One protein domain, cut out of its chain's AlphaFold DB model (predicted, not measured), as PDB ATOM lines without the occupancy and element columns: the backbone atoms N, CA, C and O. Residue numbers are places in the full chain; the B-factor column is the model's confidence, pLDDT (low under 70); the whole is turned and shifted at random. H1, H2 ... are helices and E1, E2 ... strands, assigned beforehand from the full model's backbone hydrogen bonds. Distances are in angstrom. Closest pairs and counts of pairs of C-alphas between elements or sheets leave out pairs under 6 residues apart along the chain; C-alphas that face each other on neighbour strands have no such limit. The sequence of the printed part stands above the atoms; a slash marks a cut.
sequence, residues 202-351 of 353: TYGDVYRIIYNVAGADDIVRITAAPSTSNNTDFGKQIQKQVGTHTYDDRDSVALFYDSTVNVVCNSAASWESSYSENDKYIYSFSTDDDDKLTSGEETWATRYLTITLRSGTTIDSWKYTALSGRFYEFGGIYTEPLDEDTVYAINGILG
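This is residues 202 to 351 of the 353 residues of an uncharacterized protein of Lachnospiraceae bacterium (UniProt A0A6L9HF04). A strongly twisted wall of seven antiparallel strands has two helices, H3 and H5, packed over one face and running across the strands. Two short helices, H2 and H4, lie side by side at the end of E1, H1 sits near the start of E3, where the C-alphas of Tyr 203 and Val 264 are 6.5 A apart, and a long unnamed stretch, residues 269 to 294, swings from E3 to H4, with residues 288 to 293 sticking out. The 150 printed residues, with five named helices and seven named strands, run H1 E1 H2 E2 H3 E3 H4 E4 E5 E6 E7 H5; the sheet's order is E2 E1 E4 E5 E6 E7 E3. The class is mixed, helices and strands; the whole is compact, with a radius of gyration of the C-alphas of 15.4 A and spans of 47 by 33 by 27 A.

The longest strands are E1, residues 219 to 226, 21.0 A, and E4, residues 302 to 309, 22.1 A. The others are E2, residues 245 to 247, E5, 318 to 321, E6, 326 to 329, E7, 333 to 335, and E3, 264 to 268, 12.6 A. The helices are H1, residues 203 to 209, H2, 233 to 242, 14.3 A, H3, 250 to 260, 15.3 A, H4, 295 to 301, and H5, 340 to 350, 15.1 A. C-alpha 203 is at (4.874, 5.121, 112.053) and C-alpha 350 at (5.196, 4.895, 93.394).

E1 and E4 are antiparallel, with N 223 and O 306 2.8 A apart, within hydrogen-bond range. E2, an edge strand, pairs with E1 through N 224 and O 245, 2.8 A. E4 E5 E6 E7 form a meander, each strand the antiparallel neighbour of the one before, and three hairpins; N 305 and O 318 are 2.8 A apart, N 319 and O 328 2.8 A, N 329 and O 333 2.8 A. Edge strand E3 pairs with E7 through N 266 and O 334, 3.4 A. H3, at a height over the sheet of 8.4 A, is over E1 and only just over E4, with 3 C-alphas. H5, on the same face at 9.4 A, is only just over E4, with 3 C-alphas. H3 and H5 touch at Ser 259 and Thr 342, their closest C-alphas, 5.8 A, a steep tilt of 41 degrees, opposite ways. H2 and H4 touch at Gly 235 and Gly 296, 6.1 A between closest C-alphas, a shallow tilt of 6 degrees, the same way. H1, H2 and H4 only graze the sheet. H1 and H3 are close but not clearly touching. Every O i to N i+4 pair is within hydrogen-bond range in H1, H2, H3 and H5; H4 has 2 of 3.

The C-alphas farthest apart, of Asn 212 and Asp 290, are 47.7 A apart. The printed part has no cut, and the link E3 to H4, 26 residues, is long. Mean pLDDT of the printed part is 80.8; residues 267 to 296 and 330 to 333 are under 70.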
ATOM      1  N   THR A 202       6.188   2.454 115.890       93.56
ATOM      2  CA  THR A 202       5.711   2.362 114.506       93.56
ATOM      3  C   THR A 202       5.396   3.742 113.956       93.56
ATOM      4  O   THR A 202       5.103   4.682 114.696       93.56
ATOM      5  N   TYR A 203       5.370   3.882 112.635       92.38
ATOM      6  CA  TYR A 203       4.874   5.121 112.053       92.38
ATOM      7  C   TYR A 203       3.381   5.348 112.329       92.38
ATOM      8  O   TYR A 203       2.922   6.486 112.349       92.38
ATOM      9  N   GLY A 204       2.624   4.294 112.648       95.25
ATOM     10  CA  GLY A 204       1.274   4.393 113.198       95.25
ATOM     11  C   GLY A 204       1.212   5.150 114.526       95.25
ATOM     12  O   GLY A 204       0.278   5.926 114.733       95.25
ATOM     13  N   ASP A 205       2.220   5.005 115.396       95.44
ATOM     14  CA  ASP A 205       2.334   5.841 116.596       95.44
ATOM     15  C   ASP A 205       2.541   7.307 116.222       95.44
ATOM     16  O   ASP A 205       1.888   8.177 116.791       95.44
ATOM     17  N   VAL A 206       3.383   7.596 115.227       94.44
ATOM     18  CA  VAL A 206       3.600   8.968 114.744       94.44
ATOM     19  C   VAL A 206       2.319   9.546 114.140       94.44
ATOM     20  O   VAL A 206       1.906  10.646 114.511       94.44
ATOM     21  N   TYR A 207       1.643   8.795 113.268       95.81
ATOM     22  CA  TYR A 207       0.353   9.170 112.696       95.81
ATOM     23  C   TYR A 207      -0.644   9.545 113.784       95.81
ATOM     24  O   TYR A 207      -1.182  10.651 113.764       95.81
ATOM     25  N   ARG A 208      -0.843   8.668 114.765       96.81
ATOM     26  CA  ARG A 208      -1.827   8.870 115.826       96.81
ATOM     27  C   ARG A 208      -1.437   9.997 116.781       96.81
ATOM     28  O   ARG A 208      -2.261  10.857 117.071       96.81
ATOM     29  N   ILE A 209      -0.219   9.952 117.315       97.00
ATOM     30  CA  ILE A 209       0.212  10.803 118.431       97.00
ATOM     31  C   ILE A 209       0.573  12.207 117.940       97.00
ATOM     32  O   ILE A 209       0.187  13.191 118.567       97.00
ATOM     33  N   ILE A 210       1.316  12.306 116.833       96.31
ATOM     34  CA  ILE A 210       1.864  13.579 116.352       96.31
ATOM     35  C   ILE A 210       0.921  14.246 115.363       96.31
ATOM     36  O   ILE A 210       0.653  15.438 115.501       96.31
ATOM     37  N   TYR A 211       0.414  13.489 114.389       96.00
ATOM     38  CA  TYR A 211      -0.340  14.031 113.255       96.00
ATOM     39  C   TYR A 211      -1.861  13.905 113.378       96.00
ATOM     40  O   TYR A 211      -2.571  14.408 112.511       96.00
ATOM     41  N   ASN A 212      -2.365  13.253 114.431       95.62
ATOM     42  CA  ASN A 212      -3.793  12.981 114.627       95.62
ATOM     43  C   ASN A 212      -4.456  12.264 113.425       95.62
ATOM     44  O   ASN A 212      -5.603  12.524 113.069       95.62
ATOM     45  N   VAL A 213      -3.715  11.360 112.783       97.19
ATOM     46  CA  VAL A 213      -4.166  10.506 111.677       97.19
ATOM     47  C   VAL A 213      -4.648   9.179 112.258       97.19
ATOM     48  O   VAL A 213      -3.855   8.395 112.785       97.19
ATOM     49  N   ALA A 214      -5.950   8.918 112.159       95.69
ATOM     50  CA  ALA A 214      -6.587   7.696 112.652       95.69
ATOM     51  C   ALA A 214      -6.755   6.631 111.557       95.69
ATOM     52  O   ALA A 214      -6.981   5.461 111.864       95.69
ATOM     53  N   GLY A 215      -6.653   7.025 110.287       97.19
ATOM     54  CA  GLY A 215      -6.737   6.114 109.155       97.19
ATOM     55  C   GLY A 215      -6.420   6.788 107.826       97.19
ATOM     56  O   GLY A 215      -6.217   7.999 107.744       97.19
ATOM     57  N   ALA A 216      -6.464   6.001 106.752       97.19
ATOM     58  CA  ALA A 216      -6.243   6.477 105.390       97.19
ATOM     59  C   ALA A 216      -7.159   7.649 104.985       97.19
ATOM     60  O   ALA A 216      -6.823   8.424 104.092       97.19
ATOM     61  N   ASP A 217      -8.347   7.779 105.584       96.94
ATOM     62  CA  ASP A 217      -9.291   8.873 105.311       96.94
ATOM     63  C   ASP A 217      -8.765  10.245 105.739       96.94
ATOM     64  O   ASP A 217      -9.168  11.260 105.160       96.94
ATOM     65  N   ASP A 218      -7.826  10.294 106.677       97.31
ATOM     66  CA  ASP A 218      -7.181  11.537 107.096       97.31
ATOM     67  C   ASP A 218      -6.046  11.949 106.149       97.31
ATOM     68  O   ASP A 218      -5.562  13.076 106.227       97.31
ATOM     69  N   ILE A 219      -5.664  11.083 105.204       97.12
ATOM     70  CA  ILE A 219      -4.716  11.388 104.131       97.12
ATOM     71  C   ILE A 219      -5.502  11.770 102.874       97.12
ATOM     72  O   ILE A 219      -6.330  11.009 102.367       97.12
ATOM     73  N   VAL A 220      -5.231  12.968 102.358       96.06
ATOM     74  CA  VAL A 220      -5.872  13.500 101.147       96.06
ATOM     75  C   VAL A 220      -5.144  13.022  99.902       96.06
ATOM     76  O   VAL A 220      -5.785  12.600  98.944       96.06
ATOM     77  N   ARG A 221      -3.813  13.115  99.901       95.62
ATOM     78  CA  ARG A 221      -2.980  12.749  98.752       95.62
ATOM     79  C   ARG A 221      -1.535  12.504  99.153       95.62
ATOM     80  O   ARG A 221      -1.058  13.060 100.144       95.62
ATOM     81  N   ILE A 222      -0.825  11.762  98.317       95.88
ATOM     82  CA  ILE A 222       0.621  11.555  98.392       95.88
ATOM     83  C   ILE A 222       1.236  12.107  97.112       95.88
ATOM     84  O   ILE A 222       0.805  11.773  96.013       95.88
ATOM     85  N   THR A 223       2.236  12.968  97.234       95.25
ATOM     86  CA  THR A 223       3.036  13.443  96.102       95.25
ATOM     87  C   THR A 223       4.399  12.776  96.162       95.25
ATOM     88  O   THR A 223       5.032  12.801  97.212       95.25
ATOM     89  N   ALA A 224       4.851  12.194  95.057       94.75
ATOM     90  CA  ALA A 224       6.156  11.557  94.947       94.75
ATOM     91  C   ALA A 224       6.986  12.255  93.871       94.75
ATOM     92  O   ALA A 224       6.559  12.356  92.720       94.75
ATOM     93  N   ALA A 225       8.170  12.728  94.246       92.00
ATOM     94  CA  ALA A 225       9.137  13.357  93.353       92.00
ATOM     95  C   ALA A 225      10.426  12.519  93.290       92.00
ATOM     96  O   ALA A 225      10.765  11.851  94.268       92.00
ATOM     97  N   PRO A 226      11.170  12.530  92.172       89.12
ATOM     98  CA  PRO A 226      12.409  11.772  92.047       89.12
ATOM     99  C   PRO A 226      13.503  12.341  92.952       89.12
ATOM    100  O   PRO A 226      13.489  13.524  93.303       89.12
ATOM    101  N   SER A 227      14.508  11.518  93.263       83.81
ATOM    102  CA  SER A 227      15.709  12.015  93.936       83.81
ATOM    103  C   SER A 227      16.445  13.051  93.078       83.81
ATOM    104  O   SER A 227      16.772  12.823  91.914       83.81
ATOM    105  N   THR A 228      16.751  14.198  93.679       81.81
ATOM    106  CA  THR A 228      17.533  15.288  93.082       81.81
ATOM    107  C   THR A 228      19.020  15.210  93.436       81.81
ATOM    108  O   THR A 228      19.776  16.123  93.107       81.81
ATOM    109  N   SER A 229      19.465  14.134  94.100       76.94
ATOM    110  CA  SER A 229      20.863  13.961  94.524       76.94
ATOM    111  C   SER A 229      21.826  13.876  93.330       76.94
ATOM    112  O   SER A 229      22.958  14.359  93.398       76.94
ATOM    113  N   ASN A 230      21.374  13.325  92.196       76.25
ATOM    114  CA  ASN A 230      22.171  13.230  90.974       76.25
ATOM    115  C   ASN A 230      22.009  14.472  90.080       76.25
ATOM    116  O   ASN A 230      21.112  14.556  89.241       76.25
ATOM    117  N   ASN A 231      22.927  15.428  90.219       80.62
ATOM    118  CA  ASN A 231      22.899  16.696  89.481       80.62
ATOM    119  C   ASN A 231      23.580  16.671  88.097       80.62
ATOM    120  O   ASN A 231      23.719  17.724  87.462       80.62
ATOM    121  N   THR A 232      23.998  15.496  87.618       83.19
ATOM    122  CA  THR A 232      24.538  15.329  86.257       83.19
ATOM    123  C   THR A 232      23.448  15.524  85.198       83.19
ATOM    124  O   THR A 232      22.258  15.433  85.495       83.19
ATOM    125  N   ASP A 233      23.830  15.768  83.942       84.31
ATOM    126  CA  ASP A 233      22.858  15.894  82.843       84.31
ATOM    127  C   ASP A 233      22.025  14.617  82.660       84.31
ATOM    128  O   ASP A 233      20.820  14.690  82.426       84.31
ATOM    129  N   PHE A 234      22.653  13.452  82.848       82.00
ATOM    130  CA  PHE A 234      21.978  12.156  82.837       82.00
ATOM    131  C   PHE A 234      21.009  12.002  84.019       82.00
ATOM    132  O   PHE A 234      19.853  11.643  83.818       82.00
ATOM    133  N   GLY A 235      21.427  12.359  85.239       82.94
ATOM    134  CA  GLY A 235      20.550  12.357  86.418       82.94
ATOM    135  C   GLY A 235      19.332  13.269  86.251       82.94
ATOM    136  O   GLY A 235      18.202  12.858  86.505       82.94
ATOM    137  N   LYS A 236      19.530  14.475  85.708       85.94
ATOM    138  CA  LYS A 236      18.439  15.408  85.374       85.94
ATOM    139  C   LYS A 236      17.515  14.874  84.281       85.94
ATOM    140  O   LYS A 236      16.330  15.204  84.275       85.94
ATOM    141  N   GLN A 237      18.030  14.087  83.339       87.81
ATOM    142  CA  GLN A 237      17.205  13.411  82.340       87.81
ATOM    143  C   GLN A 237      16.320  12.344  82.995       87.81
ATOM    144  O   GLN A 237      15.121  12.333  82.725       87.81
ATOM    145  N   ILE A 238      16.875  11.528  83.898       86.75
ATOM    146  CA  ILE A 238      16.103  10.544  84.672       86.75
ATOM    147  C   ILE A 238      15.042  11.248  85.523       86.75
ATOM    148  O   ILE A 238      13.879  10.875  85.460       86.75
ATOM    149  N   GLN A 239      15.391  12.316  86.248       88.81
ATOM    150  CA  GLN A 239      14.429  13.095  87.046       88.81
ATOM    151  C   GLN A 239      13.253  13.602  86.204       88.81
ATOM    152  O   GLN A 239      12.106  13.535  86.632       88.81
ATOM    153  N   LYS A 240      13.518  14.085  84.984       90.25
ATOM    154  CA  LYS A 240      12.458  14.504  84.053       90.25
ATOM    155  C   LYS A 240      11.609  13.336  83.561       90.25
ATOM    156  O   LYS A 240      10.427  13.538  83.309       90.25
ATOM    157  N   GLN A 241      12.212  12.165  83.374       90.19
ATOM    158  CA  GLN A 241      11.522  10.966  82.909       90.19
ATOM    159  C   GLN A 241      10.643  10.352  84.002       90.19
ATOM    160  O   GLN A 241       9.505  10.004  83.715       90.19
ATOM    161  N   VAL A 242      11.157  10.251  85.231       89.69
ATOM    162  CA  VAL A 242      10.401   9.798  86.404       89.69
ATOM    163  C   VAL A 242       9.292  10.791  86.728       89.69
ATOM    164  O   VAL A 242       8.168  10.375  86.940       89.69
ATOM    165  N   GLY A 243       9.585  12.095  86.726       90.50
ATOM    166  CA  GLY A 243       8.589  13.136  86.970       90.50
ATOM    167  C   GLY A 243       8.010  13.139  88.391       90.50
ATOM    168  O   GLY A 243       8.285  12.274  89.218       90.50
ATOM    169  N   THR A 244       7.211  14.164  88.688       93.50
ATOM    170  CA  THR A 244       6.470  14.254  89.952       93.50
ATOM    171  C   THR A 244       5.055  13.737  89.745       93.50
ATOM    172  O   THR A 244       4.341  14.222  88.866       93.50
ATOM    173  N   HIS A 245       4.638  12.800  90.590       94.31
ATOM    174  CA  HIS A 245       3.317  12.184  90.548       94.31
ATOM    175  C   HIS A 245       2.524  12.502  91.812       94.31
ATOM    176  O   HIS A 245       3.091  12.698  92.885       94.31
ATOM    177  N   THR A 246       1.203  12.586  91.682       94.75
ATOM    178  CA  THR A 246       0.272  12.750  92.802       94.75
ATOM    179  C   THR A 246      -0.716  11.594  92.784       94.75
ATOM    180  O   THR A 246      -1.293  11.305  91.739       94.75
ATOM    181  N   TYR A 247      -0.896  10.973  93.944       92.62
ATOM    182  CA  TYR A 247      -1.799   9.860  94.196       92.62
ATOM    183  C   TYR A 247      -2.871  10.334  95.177       92.62
ATOM    184  O   TYR A 247      -2.569  10.616  96.339       92.62
ATOM    185  N   ASP A 248      -4.098  10.492  94.693       93.81
ATOM    186  CA  ASP A 248      -5.260  10.969  95.455       93.81
ATOM    187  C   ASP A 248      -6.484  10.043  95.329       93.81
ATOM    188  O   ASP A 248      -7.522  10.284  95.954       93.81
ATOM    189  N   ASP A 249      -6.364   8.944  94.576       95.12
ATOM    190  CA  ASP A 249      -7.364   7.887  94.580       95.12
ATOM    191  C   ASP A 249      -7.338   7.122  95.911       95.12
ATOM    192  O   ASP A 249      -6.301   6.947  96.560       95.12
ATOM    193  N   ARG A 250      -8.520   6.693  96.355       95.19
ATOM    194  CA  ARG A 250      -8.689   6.139  97.702       95.19
ATOM    195  C   ARG A 250      -8.000   4.794  97.891       95.19
ATOM    196  O   ARG A 250      -7.566   4.528  99.007       95.19
ATOM    197  N   ASP A 251      -7.875   3.993  96.838       95.00
ATOM    198  CA  ASP A 251      -7.256   2.674  96.924       95.00
ATOM    199  C   ASP A 251      -5.738   2.813  97.105       95.00
ATOM    200  O   ASP A 251      -5.175   2.190  98.006       95.00
ATOM    201  N   SER A 252      -5.086   3.702  96.348       94.50
ATOM    202  CA  SER A 252      -3.657   4.007  96.513       94.50
ATOM    203  C   SER A 252      -3.347   4.620  97.876       94.50
ATOM    204  O   SER A 252      -2.363   4.245  98.513       94.50
ATOM    205  N   VAL A 253      -4.185   5.547  98.356       96.56
ATOM    206  CA  VAL A 253      -3.997   6.167  99.679       96.56
ATOM    207  C   VAL A 253      -4.183   5.147 100.805       96.56
ATOM    208  O   VAL A 253      -3.397   5.147 101.754       96.56
ATOM    209  N   ALA A 254      -5.187   4.272 100.706       96.81
ATOM    210  CA  ALA A 254      -5.406   3.207 101.680       96.81
ATOM    211  C   ALA A 254      -4.246   2.212 101.696       96.81
ATOM    212  O   ALA A 254      -3.690   1.947 102.758       96.81
ATOM    213  N   LEU A 255      -3.817   1.746 100.521       95.25
ATOM    214  CA  LEU A 255      -2.688   0.831 100.408       95.25
ATOM    215  C   LEU A 255      -1.398   1.454 100.954       95.25
ATOM    216  O   LEU A 255      -0.649   0.776 101.653       95.25
ATOM    217  N   PHE A 256      -1.147   2.740 100.690       95.25
ATOM    218  CA  PHE A 256      -0.002   3.443 101.264       95.25
ATOM    219  C   PHE A 256      -0.083   3.500 102.793       95.25
ATOM    220  O   PHE A 256       0.883   3.136 103.451       95.25
ATOM    221  N   TYR A 257      -1.226   3.906 103.359       96.31
ATOM    222  CA  TYR A 257      -1.416   3.952 104.812       96.31
ATOM    223  C   TYR A 257      -1.203   2.578 105.463       96.31
ATOM    224  O   TYR A 257      -0.449   2.463 106.428       96.31
ATOM    225  N   ASP A 258      -1.809   1.528 104.908       95.81
ATOM    226  CA  ASP A 258      -1.684   0.163 105.427       95.81
ATOM    227  C   ASP A 258      -0.236  -0.350 105.336       95.81
ATOM    228  O   ASP A 258       0.231  -1.065 106.224       95.81
ATOM    229  N   SER A 259       0.493   0.070 104.296       93.69
ATOM    230  CA  SER A 259       1.908  -0.262 104.092       93.69
ATOM    231  C   SER A 259       2.845   0.484 105.047       93.69
ATOM    232  O   SER A 259       3.956   0.021 105.290       93.69
ATOM    233  N   THR A 260       2.439   1.640 105.586       93.00
ATOM    234  CA  THR A 260       3.307   2.488 106.421       93.00
ATOM    235  C   THR A 260       2.975   2.428 107.907       93.00
ATOM    236  O   THR A 260       3.868   2.602 108.734       93.00
ATOM    237  N   VAL A 261       1.729   2.134 108.287       94.75
ATOM    238  CA  VAL A 261       1.262   2.204 109.684       94.75
ATOM    239  C   VAL A 261       2.032   1.279 110.637       94.75
ATOM    240  O   VAL A 261       2.220   1.613 111.804       94.75
ATOM    241  N   ASN A 262       2.529   0.140 110.153       93.06
ATOM    242  CA  ASN A 262       3.274  -0.828 110.967       93.06
ATOM    243  C   ASN A 262       4.794  -0.729 110.803       93.06
ATOM    244  O   ASN A 262       5.526  -1.533 111.379       93.06
ATOM    245  N   VAL A 263       5.280   0.238 110.024       90.25
ATOM    246  CA  VAL A 263       6.711   0.390 109.760       90.25
ATOM    247  C   VAL A 263       7.423   0.824 111.030       90.25
ATOM    248  O   VAL A 263       7.050   1.829 111.632       90.25
ATOM    249  N   VAL A 264       8.442   0.065 111.431       89.94
ATOM    250  CA  VAL A 264       9.208   0.306 112.658       89.94
ATOM    251  C   VAL A 264      10.272   1.374 112.419       89.94
ATOM    252  O   VAL A 264      11.071   1.280 111.484       89.94
ATOM    253  N   CYS A 265      10.301   2.376 113.290       86.06
ATOM    254  CA  CYS A 265      11.246   3.482 113.303       86.06
ATOM    255  C   CYS A 265      12.222   3.328 114.478       86.06
ATOM    256  O   CYS A 265      11.809   3.137 115.623       86.06
ATOM    257  N   ASN A 266      13.517   3.490 114.201       71.50
ATOM    258  CA  ASN A 266      14.588   3.330 115.190       71.50
ATOM    259  C   ASN A 266      15.188   4.676 115.650       71.50
ATOM    260  O   ASN A 266      16.357   4.728 115.991       71.50
ATOM    261  N   SER A 267      14.417   5.772 115.664       66.12
ATOM    262  CA  SER A 267      14.883   7.154 115.935       66.12
ATOM    263  C   SER A 267      16.122   7.596 115.130       66.12
ATOM    264  O   SER A 267      16.593   6.897 114.234       66.12
ATOM    265  N   ALA A 268      16.638   8.801 115.394       60.47
ATOM    266  CA  ALA A 268      17.877   9.265 114.776       60.47
ATOM    267  C   ALA A 268      19.070   8.467 115.329       60.47
ATOM    268  O   ALA A 268      19.268   8.402 116.543       60.47
ATOM    269  N   ALA A 269      19.865   7.874 114.444       51.69
ATOM    270  CA  ALA A 269      21.160   7.286 114.767       51.69
ATOM    271  C   ALA A 269      22.196   7.797 113.755       51.69
ATOM    272  O   ALA A 269      21.834   8.259 112.669       51.69
ATOM    273  N   SER A 270      23.488   7.745 114.090       46.34
ATOM    274  CA  SER A 270      24.557   8.156 113.168       46.34
ATOM    275  C   SER A 270      24.406   7.474 111.819       46.34
ATOM    276  O   SER A 270      24.037   6.302 111.716       46.34
ATOM    277  N   TRP A 271      24.775   8.207 110.770       41.81
ATOM    278  CA  TRP A 271      24.842   7.700 109.403       41.81
ATOM    279  C   TRP A 271      25.671   6.407 109.287       41.81
ATOM    280  O   TRP A 271      25.404   5.581 108.422       41.81
ATOM    281  N   GLU A 272      26.632   6.168 110.182       41.88
ATOM    282  CA  GLU A 272      27.425   4.930 110.208       41.88
ATOM    283  C   GLU A 272      26.606   3.689 110.614       41.88
ATOM    284  O   GLU A 272      26.951   2.578 110.219       41.88
ATOM    285  N   SER A 273      25.473   3.866 111.303       45.69
ATOM    286  CA  SER A 273      24.494   2.798 111.565       45.69
ATOM    287  C   SER A 273      23.508   2.561 110.408       45.69
ATOM    288  O   SER A 273      22.829   1.534 110.380       45.69
ATOM    289  N   SER A 274      23.434   3.492 109.441       44.84
ATOM    290  CA  SER A 274      22.441   3.475 108.351       44.84
ATOM    291  C   SER A 274      22.694   2.399 107.286       44.84
ATOM    292  O   SER A 274      21.763   2.028 106.577       44.84
ATOM    293  N   TYR A 275      23.917   1.858 107.230       44.84
ATOM    294  CA  TYR A 275      24.292   0.676 106.447       44.84
ATOM    295  C   TYR A 275      24.668  -0.451 107.409       44.84
ATOM    296  O   TYR A 275      25.841  -0.766 107.615       44.84
ATOM    297  N   SER A 276      23.665  -1.005 108.083       45.47
ATOM    298  CA  SER A 276      23.865  -2.136 108.990       45.47
ATOM    299  C   SER A 276      23.822  -3.459 108.226       45.47
ATOM    300  O   SER A 276      23.251  -3.559 107.142       45.47
ATOM    301  N   GLU A 277      24.347  -4.522 108.841       41.91
ATOM    302  CA  GLU A 277      24.192  -5.920 108.393       41.91
ATOM    303  C   GLU A 277      22.713  -6.347 108.196       41.91
ATOM    304  O   GLU A 277      22.448  -7.431 107.679       41.91
ATOM    305  N   ASN A 278      21.754  -5.490 108.576       44.59
ATOM    306  CA  ASN A 278      20.314  -5.659 108.398       44.59
ATOM    307  C   ASN A 278      19.778  -5.144 107.055       44.59
ATOM    308  O   ASN A 278      18.571  -5.251 106.836       44.59
ATOM    309  N   ASP A 279      20.602  -4.602 106.150       52.91
ATOM    310  CA  ASP A 279      20.206  -4.403 104.746       52.91
ATOM    311  C   ASP A 279      20.037  -5.771 104.072       52.91
ATOM    312  O   ASP A 279      20.877  -6.268 103.324       52.91
ATOM    313  N   LYS A 280      18.919  -6.420 104.407       48.78
ATOM    314  CA  LYS A 280      18.546  -7.768 103.977       48.78
ATOM    315  C   LYS A 280      18.350  -7.842 102.461       48.78
ATOM    316  O   LYS A 280      18.495  -8.914 101.877       48.78
ATOM    317  N   TYR A 281      18.049  -6.702 101.843       51.38
ATOM    318  CA  TYR A 281      17.814  -6.558 100.421       51.38
ATOM    319  C   TYR A 281      18.575  -5.333  99.921       51.38
ATOM    320  O   TYR A 281      18.241  -4.207 100.271       51.38
ATOM    321  N   ILE A 282      19.612  -5.565  99.119       55.34
ATOM    322  CA  ILE A 282      20.157  -4.542  98.228       55.34
ATOM    323  C   ILE A 282      19.656  -4.919  96.843       55.34
ATOM    324  O   ILE A 282      20.150  -5.871  96.234       55.34
ATOM    325  N   TYR A 283      18.630  -4.218  96.379       54.78
ATOM    326  CA  TYR A 283      18.096  -4.424  95.043       54.78
ATOM    327  C   TYR A 283      19.038  -3.763  94.033       54.78
ATOM    328  O   TYR A 283      19.330  -2.573  94.129       54.78
ATOM    329  N   SER A 284      19.542  -4.535  93.072       53.75
ATOM    330  CA  SER A 284      20.267  -3.991  91.922       53.75
ATOM    331  C   SER A 284      19.269  -3.640  90.826       53.75
ATOM    332  O   SER A 284      18.520  -4.519  90.389       53.75
ATOM    333  N   PHE A 285      19.286  -2.398  90.353       53.03
ATOM    334  CA  PHE A 285      18.445  -1.977  89.238       53.03
ATOM    335  C   PHE A 285      19.248  -2.153  87.953       53.03
ATOM    336  O   PHE A 285      20.268  -1.503  87.746       53.03
ATOM    337  N   SER A 286      18.807  -3.057  87.078       44.81
ATOM    338  CA  SER A 286      19.454  -3.241  85.778       44.81
ATOM    339  C   SER A 286      19.240  -1.985  84.939       44.81
ATOM    340  O   SER A 286      18.146  -1.759  84.429       44.81
ATOM    341  N   THR A 287      20.278  -1.173  84.766       51.81
ATOM    342  CA  THR A 287      20.293  -0.155  83.712       51.81
ATOM    343  C   THR A 287      20.943  -0.760  82.472       51.81
ATOM    344  O   THR A 287      21.989  -1.385  82.603       51.81
ATOM    345  N   ASP A 288      20.368  -0.560  81.281       47.94
ATOM    346  CA  ASP A 288      20.813  -1.160  80.001       47.94
ATOM    347  C   ASP A 288      22.268  -0.827  79.568       47.94
ATOM    348  O   ASP A 288      22.723  -1.281  78.519       47.94
ATOM    349  N   ASP A 289      23.011  -0.048  80.360       49.47
ATOM    350  CA  ASP A 289      24.428   0.259  80.160       49.47
ATOM    351  C   ASP A 289      25.282  -0.474  81.216       49.47
ATOM    352  O   ASP A 289      25.258  -0.117  82.394       49.47
ATOM    353  N   ASP A 290      26.121  -1.416  80.769       45.62
ATOM    354  CA  ASP A 290      27.135  -2.139  81.572       45.62
ATOM    355  C   ASP A 290      28.230  -1.223  82.183       45.62
ATOM    356  O   ASP A 290      29.101  -1.680  82.923       45.62
ATOM    357  N   ASP A 291      28.186   0.081  81.898       43.59
ATOM    358  CA  ASP A 291      29.038   1.117  82.479       43.59
ATOM    359  C   ASP A 291      28.162   2.129  83.231       43.59
ATOM    360  O   ASP A 291      27.728   3.109  82.624       43.59
ATOM    361  N   LYS A 292      27.927   1.946  84.541       39.88
ATOM    362  CA  LYS A 292      27.704   3.045  85.513       39.88
ATOM    363  C   LYS A 292      27.532   2.522  86.940       39.88
ATOM    364  O   LYS A 292      26.516   1.953  87.308       39.88
ATOM    365  N   LEU A 293      28.506   2.842  87.787       40.16
ATOM    366  CA  LEU A 293      28.322   2.859  89.234       40.16
ATOM    367  C   LEU A 293      27.205   3.864  89.618       40.16
ATOM    368  O   LEU A 293      27.302   5.063  89.332       40.16
ATOM    369  N   THR A 294      26.165   3.334  90.268       53.38
ATOM    370  CA  THR A 294      25.429   3.852  91.444       53.38
ATOM    371  C   THR A 294      24.571   5.123  91.353       53.38
ATOM    372  O   THR A 294      23.571   5.214  92.060       53.38
ATOM    373  N   SER A 295      24.872   6.118  90.508       54.50
ATOM    374  CA  SER A 295      24.141   7.410  90.570       54.50
ATOM    375  C   SER A 295      22.794   7.435  89.826       54.50
ATOM    376  O   SER A 295      21.903   8.223  90.158       54.50
ATOM    377  N   GLY A 296      22.639   6.607  88.788       63.44
ATOM    378  CA  GLY A 296      21.384   6.484  88.039       63.44
ATOM    379  C   GLY A 296      20.347   5.662  88.800       63.44
ATOM    380  O   GLY A 296      19.200   6.085  88.910       63.44
ATOM    381  N   GLU A 297      20.780   4.540  89.378       72.62
ATOM    382  CA  GLU A 297      19.944   3.613  90.152       72.62
ATOM    383  C   GLU A 297      19.253   4.320  91.323       72.62
ATOM    384  O   GLU A 297      18.040   4.213  91.472       72.62
ATOM    385  N   GLU A 298      19.979   5.142  92.092       75.94
ATOM    386  CA  GLU A 298      19.384   5.917  93.189       75.94
ATOM    387  C   GLU A 298      18.293   6.879  92.692       75.94
ATOM    388  O   GLU A 298      17.263   7.043  93.345       75.94
ATOM    389  N   THR A 299      18.493   7.490  91.521       80.88
ATOM    390  CA  THR A 299      17.518   8.423  90.932       80.88
ATOM    391  C   THR A 299      16.252   7.692  90.478       80.88
ATOM    392  O   THR A 299      15.151   8.218  90.640       80.88
ATOM    393  N   TRP A 300      16.397   6.470  89.960       84.00
ATOM    394  CA  TRP A 300      15.284   5.605  89.560       84.00
ATOM    395  C   TRP A 300      14.507   5.039  90.745       84.00
ATOM    396  O   TRP A 300      13.276   5.063  90.741       84.00
ATOM    397  N   ALA A 301      15.219   4.580  91.771       84.44
ATOM    398  CA  ALA A 301      14.664   3.806  92.875       84.44
ATOM    399  C   ALA A 301      14.125   4.652  94.037       84.44
ATOM    400  O   ALA A 301      13.452   4.126  94.921       84.44
ATOM    401  N   THR A 302      14.441   5.948  94.077       87.56
ATOM    402  CA  THR A 302      14.152   6.802  95.237       87.56
ATOM    403  C   THR A 302      13.049   7.811  94.941       87.56
ATOM    404  O   THR A 302      13.007   8.413  93.861       87.56
ATOM    405  N   ARG A 303      12.166   8.028  95.918       90.94
ATOM    406  CA  ARG A 303      11.120   9.054  95.887       90.94
ATOM    407  C   ARG A 303      11.166   9.907  97.151       90.94
ATOM    408  O   ARG A 303      11.160   9.369  98.255       90.94
ATOM    409  N   TYR A 304      11.170  11.224  96.983       91.06
ATOM    410  CA  TYR A 304      10.803  12.165  98.038       91.06
ATOM    411  C   TYR A 304       9.286  12.253  98.105       91.06
ATOM    412  O   TYR A 304       8.634  12.404  97.067       91.06
ATOM    413  N   LEU A 305       8.738  12.128  99.305       92.81
ATOM    414  CA  LEU A 305       7.309  12.018  99.535       92.81
ATOM    415  C   LEU A 305       6.791  13.256 100.258       92.81
ATOM    416  O   LEU A 305       7.388  13.733 101.217       92.81
ATOM    417  N   THR A 306       5.638  13.740  99.815       93.94
ATOM    418  CA  THR A 306       4.845  14.743 100.522       93.94
ATOM    419  C   THR A 306       3.439  14.198 100.715       93.94
ATOM    420  O   THR A 306       2.674  14.074  99.757       93.94
ATOM    421  N   ILE A 307       3.085  13.874 101.953       94.69
ATOM    422  CA  ILE A 307       1.763  13.382 102.339       94.69
ATOM    423  C   ILE A 307       0.954  14.591 102.801       94.69
ATOM    424  O   ILE A 307       1.339  15.261 103.752       94.69
ATOM    425  N   THR A 308      -0.144  14.909 102.118       95.38
ATOM    426  CA  THR A 308      -1.058  15.985 102.532       95.38
ATOM    427  C   THR A 308      -2.194  15.393 103.353       95.38
ATOM    428  O   THR A 308      -2.921  14.521 102.868       95.38
ATOM    429  N   LEU A 309      -2.360  15.885 104.574       95.62
ATOM    430  CA  LEU A 309      -3.415  15.481 105.494       95.62
ATOM    431  C   LEU A 309      -4.684  16.307 105.277       95.62
ATOM    432  O   LEU A 309      -4.667  17.392 104.694       95.62
ATOM    433  N   ARG A 310      -5.807  15.807 105.790       93.31
ATOM    434  CA  ARG A 310      -7.108  16.485 105.744       93.31
ATOM    435  C   ARG A 310      -7.114  17.793 106.540       93.31
ATOM    436  O   ARG A 310      -7.846  18.705 106.164       93.31
ATOM    437  N   SER A 311      -6.284  17.899 107.581       89.69
ATOM    438  CA  SER A 311      -6.056  19.149 108.324       89.69
ATOM    439  C   SER A 311      -5.401  20.243 107.466       89.69
ATOM    440  O   SER A 311      -5.438  21.416 107.823       89.69
ATOM    441  N   GLY A 312      -4.829  19.879 106.312       89.81
ATOM    442  CA  GLY A 312      -4.018  20.756 105.469       89.81
ATOM    443  C   GLY A 312      -2.521  20.655 105.761       89.81
ATOM    444  O   GLY A 312      -1.730  21.127 104.949       89.81
ATOM    445  N   THR A 313      -2.126  20.000 106.856       91.69
ATOM    446  CA  THR A 313      -0.716  19.766 107.181       91.69
ATOM    447  C   THR A 313      -0.064  18.791 106.218       91.69
ATOM    448  O   THR A 313      -0.683  17.833 105.747       91.69
ATOM    449  N   THR A 314       1.213  19.022 105.939       92.69
ATOM    450  CA  THR A 314       2.046  18.133 105.139       92.69
ATOM    451  C   THR A 314       3.068  17.397 105.994       92.69
ATOM    452  O   THR A 314       3.662  17.953 106.919       92.69
ATOM    453  N   ILE A 315       3.310  16.141 105.635       90.88
ATOM    454  CA  ILE A 315       4.482  15.370 106.044       90.88
ATOM    455  C   ILE A 315       5.387  15.284 104.819       90.88
ATOM    456  O   ILE A 315       5.030  14.640 103.834       90.88
ATOM    457  N   ASP A 316       6.525  15.963 104.853       85.88
ATOM    458  CA  ASP A 316       7.457  16.126 103.732       85.88
ATOM    459  C   ASP A 316       8.899  15.736 104.084       85.88
ATOM    460  O   ASP A 316       9.813  15.925 103.282       85.88
ATOM    461  N   SER A 317       9.098  15.135 105.260       78.25
ATOM    462  CA  SER A 317      10.397  14.628 105.693       78.25
ATOM    463  C   SER A 317      10.787  13.310 105.021       78.25
ATOM    464  O   SER A 317      11.960  12.942 105.032       78.25
ATOM    465  N   TRP A 318       9.823  12.601 104.427       84.75
ATOM    466  CA  TRP A 318       9.977  11.220 103.987       84.75
ATOM    467  C   TRP A 318      10.675  11.069 102.634       84.75
ATOM    468  O   TRP A 318      10.287  11.642 101.614       84.75
ATOM    469  N   LYS A 319      11.654  10.171 102.610       88.12
ATOM    470  CA  LYS A 319      12.302   9.629 101.419       88.12
ATOM    471  C   LYS A 319      12.168   8.112 101.436       88.12
ATOM    472  O   LYS A 319      12.681   7.463 102.339       88.12
ATOM    473  N   TYR A 320      11.550   7.539 100.414       90.56
ATOM    474  CA  TYR A 320      11.544   6.095 100.193       90.56
ATOM    475  C   TYR A 320      12.625   5.710  99.188       90.56
ATOM    476  O   TYR A 320      12.786   6.398  98.177       90.56
ATOM    477  N   THR A 321      13.338   4.608  99.419       87.31
ATOM    478  CA  THR A 321      14.184   4.002  98.385       87.31
ATOM    479  C   THR A 321      13.914   2.512  98.255       87.31
ATOM    480  O   THR A 321      14.004   1.747  99.217       87.31
ATOM    481  N   ALA A 322      13.635   2.096  97.025       85.94
ATOM    482  CA  ALA A 322      13.485   0.694  96.681       85.94
ATOM    483  C   ALA A 322      14.826  -0.060  96.684       85.94
ATOM    484  O   ALA A 322      14.813  -1.278  96.629       85.94
ATOM    485  N   LEU A 323      15.978   0.625  96.784       80.69
ATOM    486  CA  LEU A 323      17.297  -0.020  96.881       80.69
ATOM    487  C   LEU A 323      17.451  -0.845  98.159       80.69
ATOM    488  O   LEU A 323      17.980  -1.948  98.105       80.69
ATOM    489  N   SER A 324      16.988  -0.306  99.288       79.12
ATOM    490  CA  SER A 324      17.035  -0.955 100.603       79.12
ATOM    491  C   SER A 324      15.651  -1.339 101.129       79.12
ATOM    492  O   SER A 324      15.551  -1.965 102.182       79.12
ATOM    493  N   GLY A 325      14.582  -0.956 100.417       84.38
ATOM    494  CA  GLY A 325      13.205  -1.131 100.870       84.38
ATOM    495  C   GLY A 325      12.960  -0.398 102.185       84.38
ATOM    496  O   GLY A 325      12.448  -0.996 103.119       84.38
ATOM    497  N   ARG A 326      13.390   0.864 102.302       86.25
ATOM    498  CA  ARG A 326      13.310   1.644 103.551       86.25
ATOM    499  C   ARG A 326      12.754   3.037 103.323       86.25
ATOM    500  O   ARG A 326      12.937   3.633 102.255       86.25
ATOM    501  N   PHE A 327      12.171   3.579 104.386       87.62
ATOM    502  CA  PHE A 327      11.944   5.007 104.524       87.62
ATOM    503  C   PHE A 327      13.058   5.651 105.344       87.62
ATOM    504  O   PHE A 327      13.590   5.075 106.296       87.62
ATOM    505  N   TYR A 328      13.387   6.874 104.960       81.00
ATOM    506  CA  TYR A 328      14.319   7.757 105.635       81.00
ATOM    507  C   TYR A 328      13.611   9.079 105.881       81.00
ATOM    508  O   TYR A 328      12.898   9.556 105.000       81.00
ATOM    509  N   GLU A 329      13.866   9.694 107.025       74.62
ATOM    510  CA  GLU A 329      13.523  11.091 107.252       74.62
ATOM    511  C   GLU A 329      14.777  11.961 107.259       74.62
ATOM    512  O   GLU A 329      15.892  11.494 107.539       74.62
ATOM    513  N   PHE A 330      14.611  13.246 106.949       60.47
ATOM    514  CA  PHE A 330      15.679  14.216 107.178       60.47
ATOM    515  C   PHE A 330      16.145  14.159 108.642       60.47
ATOM    516  O   PHE A 330      15.365  13.920 109.559       60.47
ATOM    517  N   GLY A 331      17.450  14.332 108.860       56.97
ATOM    518  CA  GLY A 331      18.030  14.251 110.200       56.97
ATOM    519  C   GLY A 331      18.463  12.851 110.657       56.97
ATOM    520  O   GLY A 331      18.762  12.678 111.837       56.97
ATOM    521  N   GLY A 332      18.544  11.874 109.747       60.69
ATOM    522  CA  GLY A 332      19.186  10.576 110.011       60.69
ATOM    523  C   GLY A 332      18.281   9.525 110.653       60.69
ATOM    524  O   GLY A 332      18.777   8.523 111.162       60.69
ATOM    525  N   ILE A 333      16.966   9.736 110.626       68.56
ATOM    526  CA  ILE A 333      15.988   8.736 111.059       68.56
ATOM    527  C   ILE A 333      15.740   7.787 109.894       68.56
ATOM    528  O   ILE A 333      15.558   8.217 108.754       68.56
ATOM    529  N   TYR A 334      15.719   6.491 110.171       74.62
ATOM    530  CA  TYR A 334      15.391   5.480 109.179       74.62
ATOM    531  C   TYR A 334      14.522   4.390 109.786       74.62
ATOM    532  O   TYR A 334      14.511   4.154 111.000       74.62
ATOM    533  N   THR A 335      13.786   3.718 108.913       82.62
ATOM    534  CA  THR A 335      12.955   2.581 109.289       82.62
ATOM    535  C   THR A 335      13.738   1.283 109.192       82.62
ATOM    536  O   THR A 335      14.772   1.195 108.515       82.62
ATOM    537  N   GLU A 336      13.233   0.239 109.839       82.50
ATOM    538  CA  GLU A 336      13.597  -1.121 109.451       82.50
ATOM    539  C   GLU A 336      13.274  -1.360 107.962       82.50
ATOM    540  O   GLU A 336      12.393  -0.683 107.408       82.50
ATOM    541  N   PRO A 337      13.995  -2.277 107.287       82.31
ATOM    542  CA  PRO A 337      13.612  -2.710 105.951       82.31
ATOM    543  C   PRO A 337      12.183  -3.244 105.961       82.31
ATOM    544  O   PRO A 337      11.817  -4.056 106.813       82.31
ATOM    545  N   LEU A 338      11.402  -2.801 104.987       86.50
ATOM    546  CA  LEU A 338      10.072  -3.316 104.719       86.50
ATOM    547  C   LEU A 338      10.165  -4.790 104.306       86.50
ATOM    548  O   LEU A 338      11.151  -5.233 103.703       86.50
ATOM    549  N   ASP A 339       9.125  -5.557 104.618       87.38
ATOM    550  CA  ASP A 339       8.975  -6.887 104.044       87.38
ATOM    551  C   ASP A 339       8.724  -6.803 102.529       87.38
ATOM    552  O   ASP A 339       8.349  -5.764 101.984       87.38
ATOM    553  N   GLU A 340       8.967  -7.913 101.840       86.44
ATOM    554  CA  GLU A 340       8.959  -7.978 100.379       86.44
ATOM    555  C   GLU A 340       7.586  -7.629  99.775       86.44
ATOM    556  O   GLU A 340       7.527  -6.902  98.783       86.44
ATOM    557  N   ASP A 341       6.487  -8.057 100.406       89.44
ATOM    558  CA  ASP A 341       5.131  -7.751  99.937       89.44
ATOM    559  C   ASP A 341       4.842  -6.247 100.065       89.44
ATOM    560  O   ASP A 341       4.309  -5.630  99.137       89.44
ATOM    561  N   THR A 342       5.265  -5.635 101.173       90.38
ATOM    562  CA  THR A 342       5.161  -4.185 101.384       90.38
ATOM    563  C   THR A 342       6.028  -3.404 100.390       90.38
ATOM    564  O   THR A 342       5.562  -2.418  99.816       90.38
ATOM    565  N   VAL A 343       7.260  -3.850 100.106       90.12
ATOM    566  CA  VAL A 343       8.113  -3.242  99.061       90.12
ATOM    567  C   VAL A 343       7.414  -3.284  97.704       90.12
ATOM    568  O   VAL A 343       7.352  -2.261  97.020       90.12
ATOM    569  N   TYR A 344       6.855  -4.434  97.316       89.69
ATOM    570  CA  TYR A 344       6.135  -4.566  96.049       89.69
ATOM    571  C   TYR A 344       4.910  -3.653  95.976       89.69
ATOM    572  O   TYR A 344       4.695  -3.003  94.948       89.69
ATOM    573  N   ALA A 345       4.133  -3.556  97.058       91.06
ATOM    574  CA  ALA A 345       2.976  -2.670  97.129       91.06
ATOM    575  C   ALA A 345       3.376  -1.195  96.954       91.06
ATOM    576  O   ALA A 345       2.806  -0.490  96.117       91.06
ATOM    577  N   ILE A 346       4.396  -0.739  97.686       92.12
ATOM    578  CA  ILE A 346       4.864   0.650  97.621       92.12
ATOM    579  C   ILE A 346       5.503   0.967  96.272       92.12
ATOM    580  O   ILE A 346       5.220   2.022  95.704       92.12
ATOM    581  N   ASN A 347       6.310   0.065  95.714       91.88
ATOM    582  CA  ASN A 347       6.885   0.237  94.381       91.88
ATOM    583  C   ASN A 347       5.794   0.359  93.311       91.88
ATOM    584  O   ASN A 347       5.872   1.248  92.459       91.88
ATOM    585  N   GLY A 348       4.747  -0.469  93.405       89.06
ATOM    586  CA  GLY A 348       3.587  -0.415  92.517       89.06
ATOM    587  C   GLY A 348       2.839   0.916  92.592       89.06
ATOM    588  O   GLY A 348       2.506   1.479  91.551       89.06
ATOM    589  N   ILE A 349       2.629   1.459  93.799       90.38
ATOM    590  CA  ILE A 349       2.035   2.797  93.971       90.38
ATOM    591  C   ILE A 349       2.953   3.865  93.376       90.38
ATOM    592  O   ILE A 349       2.500   4.732  92.642       90.38
ATOM    593  N   LEU A 350       4.249   3.822  93.696       90.06
ATOM    594  CA  LEU A 350       5.196   4.895  93.394       90.06
ATOM    595  C   LEU A 350       5.780   4.853  91.973       90.06
ATOM    596  O   LEU A 350       6.630   5.695  91.644       90.06
ATOM    597  N   GLY A 351       5.348   3.895  91.146       86.00
ATOM    598  CA  GLY A 351       5.847   3.704  89.786       86.00
ATOM    599  C   GLY A 351       7.352   3.437  89.769       86.00
ATOM    600  O   GLY A 351       8.095   4.106  89.047       86.00
TER     601      GLY A 351